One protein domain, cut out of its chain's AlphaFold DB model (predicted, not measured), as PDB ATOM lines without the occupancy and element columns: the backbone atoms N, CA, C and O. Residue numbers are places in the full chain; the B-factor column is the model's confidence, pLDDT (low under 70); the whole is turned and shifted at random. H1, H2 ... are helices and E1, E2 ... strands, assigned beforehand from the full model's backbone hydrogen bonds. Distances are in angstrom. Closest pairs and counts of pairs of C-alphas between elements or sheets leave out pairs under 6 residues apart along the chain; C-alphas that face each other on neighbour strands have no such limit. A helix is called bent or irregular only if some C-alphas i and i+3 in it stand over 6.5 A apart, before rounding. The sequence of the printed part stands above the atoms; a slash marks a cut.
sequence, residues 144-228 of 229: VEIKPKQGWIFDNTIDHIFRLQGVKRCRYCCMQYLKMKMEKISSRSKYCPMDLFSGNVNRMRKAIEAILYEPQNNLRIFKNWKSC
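This is residues 144 to 228 of the 229 residues of the protein "Inositol-pentakisphosphate 2-kinase" of Hermetia illucens (UniProt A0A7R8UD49). The model is a loose, flat cross: a small ribbon of two strands, E1 and E2, lies at one end of the long axis, and an extended stretch from E1 past H3 leads to the short helix H1 at the other end. H2 on one side and H4 on the other make the crosswise arms, with H3 between them near the middle, and a long link folds back from the end of H2 to H3. The printed part has 85 residues with four named helices and two named strands, in the order E1 H1 H2 H3 H4 E2; the sheet, E1 - E2, is antiparallel. The class is mostly helix, though under half of the residues are in named elements. The whole is only just loose, close to compact, with a radius of gyration of the C-alphas of 14.6 A, and its outline is only just flat, spanning 49 by 33 by 17 A.

The sheet pairs E1, residues 144 to 146, with E2, residues 219 to 223, antiparallel at 167 degrees between their directions. N 145 and O 220 are 2.9 A apart and N 220 and O 145 are 3.0 A apart, both within hydrogen-bond range. Residues 222 to 223 of E2 also pair antiparallel with residues 226 to 227. The closest C-alphas of E2 and H4, residues 201 to 213, are those of Leu 219 and Ile 211, 6.6 A apart. H4, with residues 203 to 208 alone, touches H3, residues 193 to 196; their closest C-alphas, Met 204 and Leu 196, are 4.4 A apart. H3 and H2, residues 171 to 181, are close but not clearly touching, with the C-alphas of Pro 193 and Tyr 172 closest at 7.3 A. H1, residues 157 to 162, touches no helix. H2 and H4 are apart. Every O i to N i+4 pair is within hydrogen-bond range in H4, against 6 of 7 in H2 and 1 of 2 in H1; H3 is too short for such a pair.

E1 begins with C-alpha 144 at (25.409, -18.072, 14.253), and E2 runs 13.7 A to C-alpha 223 at (16.320, -18.148, 14.151). H4, the longest helix, measures 18.2 A from C-alpha 201 at (39.102, -13.994, 2.153), and H2 measures 15.7 A. H1 is neither bent nor irregular, but only just: C-alphas 157 and 160 are 6.0 A apart.

The two C-alphas farthest apart, those of His 160 and Asn 224, are 49.4 A apart. The printed part has no cut. The link from H2 to H3, with 11 residues between them, is long. Mean pLDDT of the printed part is 88.3, and residues 155 to 168 are under 70.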
ATOM      1  N   VAL A 144      24.524 -17.004  14.726       96.06
ATOM      2  CA  VAL A 144      25.409 -18.072  14.253       96.06
ATOM      3  C   VAL A 144      26.456 -18.357  15.325       96.06
ATOM      4  O   VAL A 144      27.280 -17.502  15.640       96.06
ATOM      5  N   GLU A 145      26.433 -19.562  15.891       96.62
ATOM      6  CA  GLU A 145      27.463 -20.034  16.820       96.62
ATOM      7  C   GLU A 145      28.533 -20.785  16.025       96.62
ATOM      8  O   GLU A 145      28.251 -21.827  15.435       96.62
ATOM      9  N   ILE A 146      29.776 -20.297  16.047       97.31
ATOM     10  CA  ILE A 146      30.928 -20.991  15.460       97.31
ATOM     11  C   ILE A 146      31.870 -21.429  16.579       97.31
ATOM     12  O   ILE A 146      32.304 -20.626  17.402       97.31
ATOM     13  N   LYS A 147      32.259 -22.709  16.575       96.75
ATOM     14  CA  LYS A 147      33.349 -23.237  17.404       96.75
ATOM     15  C   LYS A 147      34.603 -23.400  16.542       96.75
ATOM     16  O   LYS A 147      34.794 -24.469  15.947       96.75
ATOM     17  N   PRO A 148      35.495 -22.393  16.499       96.81
ATOM     18  CA  PRO A 148      36.500 -22.277  15.444       96.81
ATOM     19  C   PRO A 148      37.685 -23.239  15.621       96.81
ATOM     20  O   PRO A 148      38.337 -23.601  14.646       96.81
ATOM     21  N   LYS A 149      37.911 -23.758  16.837       95.94
ATOM     22  CA  LYS A 149      39.061 -24.620  17.190       95.94
ATOM     23  C   LYS A 149      40.393 -23.867  17.011       95.94
ATOM     24  O   LYS A 149      40.419 -22.646  17.000       95.94
ATOM     25  N   GLN A 150      41.506 -24.598  16.975       93.56
ATOM     26  CA  GLN A 150      42.856 -24.032  16.983       93.56
ATOM     27  C   GLN A 150      43.298 -23.620  15.571       93.56
ATOM     28  O   GLN A 150      43.510 -24.495  14.734       93.56
ATOM     29  N   GLY A 151      43.447 -22.313  15.342       93.31
ATOM     30  CA  GLY A 151      43.831 -21.686  14.066       93.31
ATOM     31  C   GLY A 151      45.325 -21.488  13.827       93.31
ATOM     32  O   GLY A 151      45.696 -20.677  12.989       93.31
ATOM     33  N   TRP A 152      46.175 -22.180  14.578       89.00
ATOM     34  CA  TRP A 152      47.628 -22.053  14.512       89.00
ATOM     35  C   TRP A 152      48.287 -23.417  14.740       89.00
ATOM     36  O   TRP A 152      47.692 -24.324  15.336       89.00
ATOM     37  N   ILE A 153      49.520 -23.564  14.267       80.69
ATOM     38  CA  ILE A 153      50.379 -24.723  14.522       80.69
ATOM     39  C   ILE A 153      51.662 -24.227  15.181       80.69
ATOM     40  O   ILE A 153      52.102 -23.114  14.904       80.69
ATOM     41  N   PHE A 154      52.226 -25.031  16.076       72.75
ATOM     42  CA  PHE A 154      53.585 -24.782  16.537       72.75
ATOM     43  C   PHE A 154      54.553 -25.000  15.371       72.75
ATOM     44  O   PHE A 154      54.237 -25.739  14.432       72.75
ATOM     45  N   ASP A 155      55.704 -24.345  15.425       67.62
ATOM     46  CA  ASP A 155      56.764 -24.557  14.449       67.62
ATOM     47  C   ASP A 155      57.295 -26.008  14.473       67.62
ATOM     48  O   ASP A 155      56.881 -26.857  15.273       67.62
ATOM     49  N   ASN A 156      58.212 -26.306  13.550       61.56
ATOM     50  CA  ASN A 156      58.729 -27.655  13.298       61.56
ATOM     51  C   ASN A 156      59.417 -28.303  14.528       61.56
ATOM     52  O   ASN A 156      59.760 -29.482  14.474       61.56
ATOM     53  N   THR A 157      59.583 -27.592  15.653       55.22
ATOM     54  CA  THR A 157      60.096 -28.145  16.921       55.22
ATOM     55  C   THR A 157      59.247 -29.328  17.419       55.22
ATOM     56  O   THR A 157      59.749 -30.251  18.058       55.22
ATOM     57  N   ILE A 158      57.955 -29.355  17.072       59.00
ATOM     58  CA  ILE A 158      57.008 -30.411  17.468       59.00
ATOM     59  C   ILE A 158      57.123 -31.685  16.619       59.00
ATOM     60  O   ILE A 158      56.806 -32.766  17.125       59.00
ATOM     61  N   ASP A 159      57.627 -31.610  15.382       58.88
ATOM     62  CA  ASP A 159      57.806 -32.799  14.531       58.88
ATOM     63  C   ASP A 159      58.760 -33.810  15.186       58.88
ATOM     64  O   ASP A 159      58.533 -35.020  15.101       58.88
ATOM     65  N   HIS A 160      59.765 -33.318  15.922       57.91
ATOM     66  CA  HIS A 160      60.686 -34.141  16.709       57.91
ATOM     67  C   HIS A 160      60.015 -34.809  17.915       57.91
ATOM     68  O   HIS A 160      60.319 -35.960  18.227       57.91
ATOM     69  N   ILE A 161      59.075 -34.121  18.571       57.19
ATOM     70  CA  ILE A 161      58.397 -34.621  19.777       57.19
ATOM     71  C   ILE A 161      57.346 -35.679  19.415       57.19
ATOM     72  O   ILE A 161      57.228 -36.695  20.096       57.19
ATOM     73  N   PHE A 162      56.597 -35.468  18.328       60.50
ATOM     74  CA  PHE A 162      55.467 -36.331  17.958       60.50
ATOM     75  C   PHE A 162      55.736 -37.248  16.761       60.50
ATOM     76  O   PHE A 162      54.833 -37.976  16.353       60.50
ATOM     77  N   ARG A 163      56.960 -37.238  16.208       62.44
ATOM     78  CA  ARG A 163      57.387 -38.080  15.073       62.44
ATOM     79  C   ARG A 163      56.391 -38.044  13.914       62.44
ATOM     80  O   ARG A 163      56.015 -39.079  13.371       62.44
ATOM     81  N   LEU A 164      55.954 -36.848  13.525       62.47
ATOM     82  CA  LEU A 164      54.872 -36.673  12.547       62.47
ATOM     83  C   LEU A 164      55.266 -37.033  11.101       62.47
ATOM     84  O   LEU A 164      54.426 -36.918  10.212       62.47
ATOM     85  N   GLN A 165      56.510 -37.472  10.852       63.03
ATOM     86  CA  GLN A 165      57.009 -37.941   9.546       63.03
ATOM     87  C   GLN A 165      56.666 -36.986   8.380       63.03
ATOM     88  O   GLN A 165      56.316 -37.417   7.286       63.03
ATOM     89  N   GLY A 166      56.718 -35.670   8.613       61.34
ATOM     90  CA  GLY A 166      56.421 -34.658   7.592       61.34
ATOM     91  C   GLY A 166      54.929 -34.411   7.316       61.34
ATOM     92  O   GLY A 166      54.595 -33.603   6.447       61.34
ATOM     93  N   VAL A 167      54.006 -35.040   8.055       61.28
ATOM     94  CA  VAL A 167      52.563 -34.782   7.928       61.28
ATOM     95  C   VAL A 167      52.203 -33.445   8.584       61.28
ATOM     96  O   VAL A 167      51.819 -33.373   9.751       61.28
ATOM     97  N   LYS A 168      52.251 -32.363   7.802       69.00
ATOM     98  CA  LYS A 168      51.815 -31.025   8.233       69.00
ATOM     99  C   LYS A 168      50.294 -30.893   8.177       69.00
ATOM    100  O   LYS A 168      49.725 -30.355   7.228       69.00
ATOM    101  N   ARG A 169      49.604 -31.401   9.197       76.31
ATOM    102  CA  ARG A 169      48.153 -31.215   9.367       76.31
ATOM    103  C   ARG A 169      47.852 -30.502  10.674       76.31
ATOM    104  O   ARG A 169      48.460 -30.774  11.702       76.31
ATOM    105  N   CYS A 170      46.862 -29.608  10.651       86.31
ATOM    106  CA  CYS A 170      46.414 -28.970  11.882       86.31
ATOM    107  C   CYS A 170      45.761 -29.996  12.825       86.31
ATOM    108  O   CYS A 170      45.179 -31.000  12.390       86.31
ATOM    109  N   ARG A 171      45.784 -29.699  14.129       88.44
ATOM    110  CA  ARG A 171      45.222 -30.561  15.183       88.44
ATOM    111  C   ARG A 171      43.775 -30.977  14.908       88.44
ATOM    112  O   ARG A 171      43.409 -32.120  15.174       88.44
ATOM    113  N   TYR A 172      42.947 -30.070  14.379       93.00
ATOM    114  CA  TYR A 172      41.554 -30.383  14.050       93.00
ATOM    115  C   TYR A 172      41.455 -31.456  12.961       93.00
ATOM    116  O   TYR A 172      40.741 -32.439  13.154       93.00
ATOM    117  N   CYS A 173      42.197 -31.306  11.861       90.50
ATOM    118  CA  CYS A 173      42.191 -32.269  10.763       90.50
ATOM    119  C   CYS A 173      42.681 -33.647  11.221       90.50
ATOM    120  O   CYS A 173      42.058 -34.647  10.873       90.50
ATOM    121  N   CYS A 174      43.729 -33.718  12.050       89.00
ATOM    122  CA  CYS A 174      44.191 -34.987  12.629       89.00
ATOM    123  C   CYS A 174      43.118 -35.639  13.512       89.00
ATOM    124  O   CYS A 174      42.836 -36.829  13.387       89.00
ATOM    125  N   MET A 175      42.459 -34.847  14.364       91.62
ATOM    126  CA  MET A 175      41.400 -35.335  15.251       91.62
ATOM    127  C   MET A 175      40.190 -35.889  14.484       91.62
ATOM    128  O   MET A 175      39.505 -36.771  14.993       91.62
ATOM    129  N   GLN A 176      39.913 -35.409  13.268       93.75
ATOM    130  CA  GLN A 176      38.834 -35.964  12.446       93.75
ATOM    131  C   GLN A 176      39.097 -37.430  12.063       93.75
ATOM    132  O   GLN A 176      38.180 -38.238  12.155       93.75
ATOM    133  N   TYR A 177      40.339 -37.805  11.736       91.19
ATOM    134  CA  TYR A 177      40.685 -39.209  11.464       91.19
ATOM    135  C   TYR A 177      40.476 -40.095  12.691       91.19
ATOM    136  O   TYR A 177      39.899 -41.174  12.585       91.19
ATOM    137  N   LEU A 178      40.887 -39.619  13.871       92.00
ATOM    138  CA  LEU A 178      40.651 -40.352  15.113       92.00
ATOM    139  C   LEU A 178      39.153 -40.514  15.387       92.00
ATOM    140  O   LEU A 178      38.712 -41.599  15.744       92.00
ATOM    141  N   LYS A 179      38.351 -39.461  15.188       94.75
ATOM    142  CA  LYS A 179      36.894 -39.542  15.353       94.75
ATOM    143  C   LYS A 179      36.248 -40.532  14.385       94.75
ATOM    144  O   LYS A 179      35.339 -41.224  14.822       94.75
ATOM    145  N   MET A 180      36.705 -40.606  13.132       93.94
ATOM    146  CA  MET A 180      36.236 -41.621  12.180       93.94
ATOM    147  C   MET A 180      36.584 -43.029  12.665       93.94
ATOM    148  O   MET A 180      35.711 -43.881  12.714       93.94
ATOM    149  N   LYS A 181      37.833 -43.254  13.100       95.00
ATOM    150  CA  LYS A 181      38.271 -44.550  13.648       95.00
ATOM    151  C   LYS A 181      37.481 -44.962  14.896       95.00
ATOM    152  O   LYS A 181      37.296 -46.143  15.139       95.00
ATOM    153  N   MET A 182      37.052 -43.990  15.699       95.75
ATOM    154  CA  MET A 182      36.202 -44.205  16.876       95.75
ATOM    155  C   MET A 182      34.699 -44.202  16.551       95.75
ATOM    156  O   MET A 182      33.907 -44.149  17.488       95.75
ATOM    157  N   GLU A 183      34.314 -44.132  15.273       93.81
ATOM    158  CA  GLU A 183      32.917 -44.093  14.811       93.81
ATOM    159  C   GLU A 183      32.083 -42.954  15.436       93.81
ATOM    160  O   GLU A 183      30.863 -43.006  15.545       93.81
ATOM    161  N   LYS A 184      32.749 -41.865  15.843       91.50
ATOM    162  CA  LYS A 184      32.105 -40.679  16.438       91.50
ATOM    163  C   LYS A 184      31.547 -39.710  15.400       91.50
ATOM    164  O   LYS A 184      30.857 -38.763  15.775       91.50
ATOM    165  N   ILE A 185      31.929 -39.879  14.138       92.69
ATOM    166  CA  ILE A 185      31.458 -39.110  12.984       92.69
ATOM    167  C   ILE A 185      31.336 -40.061  11.793       92.69
ATOM    168  O   ILE A 185      32.186 -40.934  11.623       92.69
ATOM    169  N   SER A 186      30.310 -39.867  10.968       91.62
ATOM    170  CA  SER A 186      30.084 -40.636   9.736       91.62
ATOM    171  C   SER A 186      30.994 -40.187   8.591       91.62
ATOM    172  O   SER A 186      31.369 -40.982   7.734       91.62
ATOM    173  N   SER A 187      31.361 -38.905   8.579       94.62
ATOM    174  CA  SER A 187      32.134 -38.278   7.511       94.62
ATOM    175  C   SER A 187      33.183 -37.317   8.085       94.62
ATOM    176  O   SER A 187      33.041 -36.766   9.182       94.62
ATOM    177  N   ARG A 188      34.272 -37.111   7.337       94.44
ATOM    178  CA  ARG A 188      35.305 -36.131   7.683       94.44
ATOM    179  C   ARG A 188      34.890 -34.740   7.214       94.44
ATOM    180  O   ARG A 188      34.745 -34.515   6.015       94.44
ATOM    181  N   SER A 189      34.893 -33.768   8.127       95.62
ATOM    182  CA  SER A 189      34.710 -32.365   7.743       95.62
ATOM    183  C   SER A 189      35.872 -31.849   6.881       95.62
ATOM    184  O   SER A 189      37.053 -32.107   7.157       95.62
ATOM    185  N   LYS A 190      35.530 -31.085   5.836       95.94
ATOM    186  CA  LYS A 190      36.489 -30.341   4.999       95.94
ATOM    187  C   LYS A 190      36.942 -29.028   5.654       95.94
ATOM    188  O   LYS A 190      37.849 -28.386   5.130       95.94
ATOM    189  N   TYR A 191      36.344 -28.647   6.784       97.44
ATOM    190  CA  TYR A 191      36.712 -27.450   7.530       97.44
ATOM    191  C   TYR A 191      38.161 -27.515   8.033       97.44
ATOM    192  O   TYR A 191      38.603 -28.524   8.591       97.44
ATOM    193  N   CYS A 192      38.880 -26.399   7.894       95.06
ATOM    194  CA  CYS A 192      40.203 -26.203   8.467       95.06
ATOM    195  C   CYS A 192      40.250 -24.876   9.245       95.06
ATOM    196  O   CYS A 192      40.089 -23.815   8.641       95.06
ATOM    197  N   PRO A 193      40.541 -24.887  10.559       96.81
ATOM    198  CA  PRO A 193      40.722 -23.654  11.326       96.81
ATOM    199  C   PRO A 193      41.814 -22.739  10.763       96.81
ATOM    200  O   PRO A 193      41.666 -21.525  10.791       96.81
ATOM    201  N   MET A 194      42.888 -23.304  10.202       94.69
ATOM    202  CA  MET A 194      43.955 -22.511   9.577       94.69
ATOM    203  C   MET A 194      43.453 -21.697   8.381       94.69
ATOM    204  O   MET A 194      44.066 -20.690   8.046       94.69
ATOM    205  N   ASP A 195      42.393 -22.149   7.701       96.69
ATOM    206  CA  ASP A 195      41.762 -21.406   6.608       96.69
ATOM    207  C   ASP A 195      40.879 -20.276   7.159       96.69
ATOM    208  O   ASP A 195      40.948 -19.155   6.654       96.69
ATOM    209  N   LEU A 196      40.132 -20.534   8.242       98.00
ATOM    210  CA  LEU A 196      39.295 -19.528   8.910       98.00
ATOM    211  C   LEU A 196      40.115 -18.381   9.518       98.00
ATOM    212  O   LEU A 196      39.724 -17.226   9.408       98.00
ATOM    213  N   PHE A 197      41.261 -18.686  10.126       97.38
ATOM    214  CA  PHE A 197      42.147 -17.692  10.746       97.38
ATOM    215  C   PHE A 197      43.244 -17.173   9.802       97.38
ATOM    216  O   PHE A 197      44.215 -16.573  10.247       97.38
ATOM    217  N   SER A 198      43.126 -17.416   8.496       96.50
ATOM    218  CA  SER A 198      44.191 -17.095   7.537       96.50
ATOM    219  C   SER A 198      44.343 -15.611   7.200       96.50
ATOM    220  O   SER A 198      45.346 -15.243   6.594       96.50
ATOM    221  N   GLY A 199      43.321 -14.790   7.463       97.19
ATOM    222  CA  GLY A 199      43.215 -13.427   6.924       97.19
ATOM    223  C   GLY A 199      42.996 -13.362   5.403       97.19
ATOM    224  O   GLY A 199      42.805 -12.283   4.851       97.19
ATOM    225  N   ASN A 200      42.991 -14.501   4.700       98.25
ATOM    226  CA  ASN A 200      42.743 -14.574   3.266       98.25
ATOM    227  C   ASN A 200      41.261 -14.871   3.006       98.25
ATOM    228  O   ASN A 200      40.783 -15.967   3.296       98.25
ATOM    229  N   VAL A 201      40.555 -13.921   2.388       98.44
ATOM    230  CA  VAL A 201      39.102 -13.994   2.153       98.44
ATOM    231  C   VAL A 201      38.682 -15.284   1.440       98.44
ATOM    232  O   VAL A 201      37.669 -15.882   1.800       98.44
ATOM    233  N   ASN A 202      39.464 -15.767   0.471       98.44
ATOM    234  CA  ASN A 202      39.127 -16.989  -0.263       98.44
ATOM    235  C   ASN A 202      39.230 -18.243   0.607       98.44
ATOM    236  O   ASN A 202      38.350 -19.104   0.562       98.44
ATOM    237  N   ARG A 203      40.271 -18.334   1.438       98.25
ATOM    238  CA  ARG A 203      40.424 -19.430   2.402       98.25
ATOM    239  C   ARG A 203      39.360 -19.359   3.496       98.25
ATOM    240  O   ARG A 203      38.759 -20.380   3.814       98.25
ATOM    241  N   MET A 204      39.067 -18.166   4.010       98.56
ATOM    242  CA  MET A 204      38.008 -17.964   5.001       98.56
ATOM    243  C   MET A 204      36.644 -18.399   4.460       98.56
ATOM    244  O   MET A 204      35.952 -19.172   5.118       98.56
ATOM    245  N   ARG A 205      36.289 -17.992   3.234       98.38
ATOM    246  CA  ARG A 205      35.046 -18.410   2.569       98.38
ATOM    247  C   ARG A 205      34.956 -19.926   2.442       98.38
ATOM    248  O   ARG A 205      33.975 -20.510   2.885       98.38
ATOM    249  N   LYS A 206      36.022 -20.564   1.952       98.25
ATOM    250  CA  LYS A 206      36.119 -22.028   1.874       98.25
ATOM    251  C   LYS A 206      35.908 -22.691   3.240       98.25
ATOM    252  O   LYS A 206      35.273 -23.738   3.327       98.25
ATOM    253  N   ALA A 207      36.440 -22.104   4.314       98.06
ATOM    254  CA  ALA A 207      36.260 -22.622   5.666       98.06
ATOM    255  C   ALA A 207      34.798 -22.517   6.136       98.06
ATOM    256  O   ALA A 207      34.287 -23.471   6.722       98.06
ATOM    257  N   ILE A 208      34.129 -21.397   5.848       98.06
ATOM    258  CA  ILE A 208      32.708 -21.187   6.154       98.06
ATOM    259  C   ILE A 208      31.823 -22.142   5.347       98.06
ATOM    260  O   ILE A 208      31.001 -22.837   5.938       98.06
ATOM    261  N   GLU A 209      32.034 -22.258   4.035       98.06
ATOM    262  CA  GLU A 209      31.322 -23.212   3.168       98.06
ATOM    263  C   GLU A 209      31.481 -24.652   3.671       98.06
ATOM    264  O   GLU A 209      30.512 -25.404   3.765       98.06
ATOM    265  N   ALA A 210      32.697 -25.035   4.067       97.56
ATOM    266  CA  ALA A 210      32.963 -26.367   4.594       97.56
ATOM    267  C   ALA A 210      32.287 -26.630   5.951       97.56
ATOM    268  O   ALA A 210      31.885 -27.765   6.212       97.56
ATOM    269  N   ILE A 211      32.168 -25.610   6.809       96.69
ATOM    270  CA  ILE A 211      31.418 -25.701   8.069       96.69
ATOM    271  C   ILE A 211      29.911 -25.790   7.810       96.69
ATOM    272  O   ILE A 211      29.242 -26.555   8.494       96.69
ATOM    273  N   LEU A 212      29.374 -25.038   6.847       96.19
ATOM    274  CA  LEU A 212      27.955 -25.104   6.487       96.19
ATOM    275  C   LEU A 212      27.584 -26.478   5.917       96.19
ATOM    276  O   LEU A 212      26.518 -26.999   6.228       96.19
ATOM    277  N   TYR A 213      28.478 -27.074   5.122       95.25
ATOM    278  CA  TYR A 213      28.271 -28.400   4.542       95.25
ATOM    279  C   TYR A 213      28.356 -29.533   5.576       95.25
ATOM    280  O   TYR A 213      27.558 -30.462   5.531       95.25
ATOM    281  N   GLU A 214      29.310 -29.472   6.511       95.06
ATOM    282  CA  GLU A 214      29.499 -30.494   7.552       95.06
ATOM    283  C   GLU A 214      29.626 -29.826   8.941       95.06
ATOM    284  O   GLU A 214      30.748 -29.675   9.457       95.06
ATOM    285  N   PRO A 215      28.492 -29.409   9.555       94.19
ATOM    286  CA  PRO A 215      28.466 -28.594  10.777       94.19
ATOM    287  C   PRO A 215      29.087 -29.267  12.000       94.19
ATOM    288  O   PRO A 215      29.739 -28.607  12.813       94.19
ATOM    289  N   GLN A 216      28.899 -30.583  12.153       92.25
ATOM    290  CA  GLN A 216      29.272 -31.351  13.349       92.25
ATOM    291  C   GLN A 216      28.952 -30.591  14.659       92.25
ATOM    292  O   GLN A 216      27.821 -30.203  14.907       92.25
ATOM    293  N   ASN A 217      29.954 -30.363  15.520       91.50
ATOM    294  CA  ASN A 217      29.846 -29.494  16.700       91.50
ATOM    295  C   ASN A 217      30.607 -28.171  16.529       91.50
ATOM    296  O   ASN A 217      31.126 -27.611  17.504       91.50
ATOM    297  N   ASN A 218      30.784 -27.767  15.275       95.69
ATOM    298  CA  ASN A 218      31.502 -26.579  14.851       95.69
ATOM    299  C   ASN A 218      30.568 -25.420  14.493       95.69
ATOM    300  O   ASN A 218      31.031 -24.285  14.579       95.69
ATOM    301  N   LEU A 219      29.310 -25.689  14.142       96.44
ATOM    302  CA  LEU A 219      28.316 -24.681  13.787       96.44
ATOM    303  C   LEU A 219      26.956 -25.003  14.394       96.44
ATOM    304  O   LEU A 219      26.561 -26.166  14.423       96.44
ATOM    305  N   ARG A 220      26.261 -23.953  14.833       94.69
ATOM    306  CA  ARG A 220      24.813 -23.944  15.055       94.69
ATOM    307  C   ARG A 220      24.216 -22.653  14.530       94.69
ATOM    308  O   ARG A 220      24.862 -21.603  14.600       94.69
ATOM    309  N   ILE A 221      22.986 -22.726  14.038       94.88
ATOM    310  CA  ILE A 221      22.248 -21.552  13.560       94.88
ATOM    311  C   ILE A 221      20.937 -21.446  14.322       94.88
ATOM    312  O   ILE A 221      20.204 -22.425  14.446       94.88
ATOM    313  N   PHE A 222      20.635 -20.245  14.801       93.38
ATOM    314  CA  PHE A 222      19.416 -19.938  15.532       93.38
ATOM    315  C   PHE A 222      18.596 -18.910  14.759       93.38
ATOM    316  O   PHE A 222      19.140 -17.888  14.346       93.38
ATOM    317  N   LYS A 223      17.290 -19.147  14.618       92.75
ATOM    318  CA  LYS A 223      16.320 -18.148  14.151       92.75
ATOM    319  C   LYS A 223      15.417 -17.786  15.314       92.75
ATOM    320  O   LYS A 223      14.702 -18.654  15.812       92.75
ATOM    321  N   ASN A 224      15.440 -16.523  15.741       88.38
ATOM    322  CA  ASN A 224      14.765 -16.066  16.955       88.38
ATOM    323  C   ASN A 224      15.031 -17.058  18.089       88.38
ATOM    324  O   ASN A 224      14.096 -17.729  18.516       88.38
ATOM    325  N   TRP A 225      16.304 -17.226  18.471       85.38
ATOM    326  CA  TRP A 225      16.807 -18.140  19.516       85.38
ATOM    327  C   TRP A 225      16.516 -19.645  19.377       85.38
ATOM    328  O   TRP A 225      17.114 -20.439  20.103       85.38
ATOM    329  N   LYS A 226      15.642 -20.071  18.463       87.19
ATOM    330  CA  LYS A 226      15.355 -21.487  18.207       87.19
ATOM    331  C   LYS A 226      16.417 -22.067  17.282       87.19
ATOM    332  O   LYS A 226      16.674 -21.499  16.223       87.19
ATOM    333  N   SER A 227      17.021 -23.187  17.677       86.88
ATOM    334  CA  SER A 227      18.014 -23.891  16.852       86.88
ATOM    335  C   SER A 227      17.364 -24.389  15.559       86.88
ATOM    336  O   SER A 227      16.292 -24.992  15.603       86.88
ATOM    337  N   CYS A 228      18.009 -24.147  14.422       87.19
ATOM    338  CA  CYS A 228      17.582 -24.610  13.099       87.19
ATOM    339  C   CYS A 228      18.551 -25.636  12.497       87.19
ATOM    340  O   CYS A 228      18.123 -26.464  11.698       87.19
TER     341      CYS A 228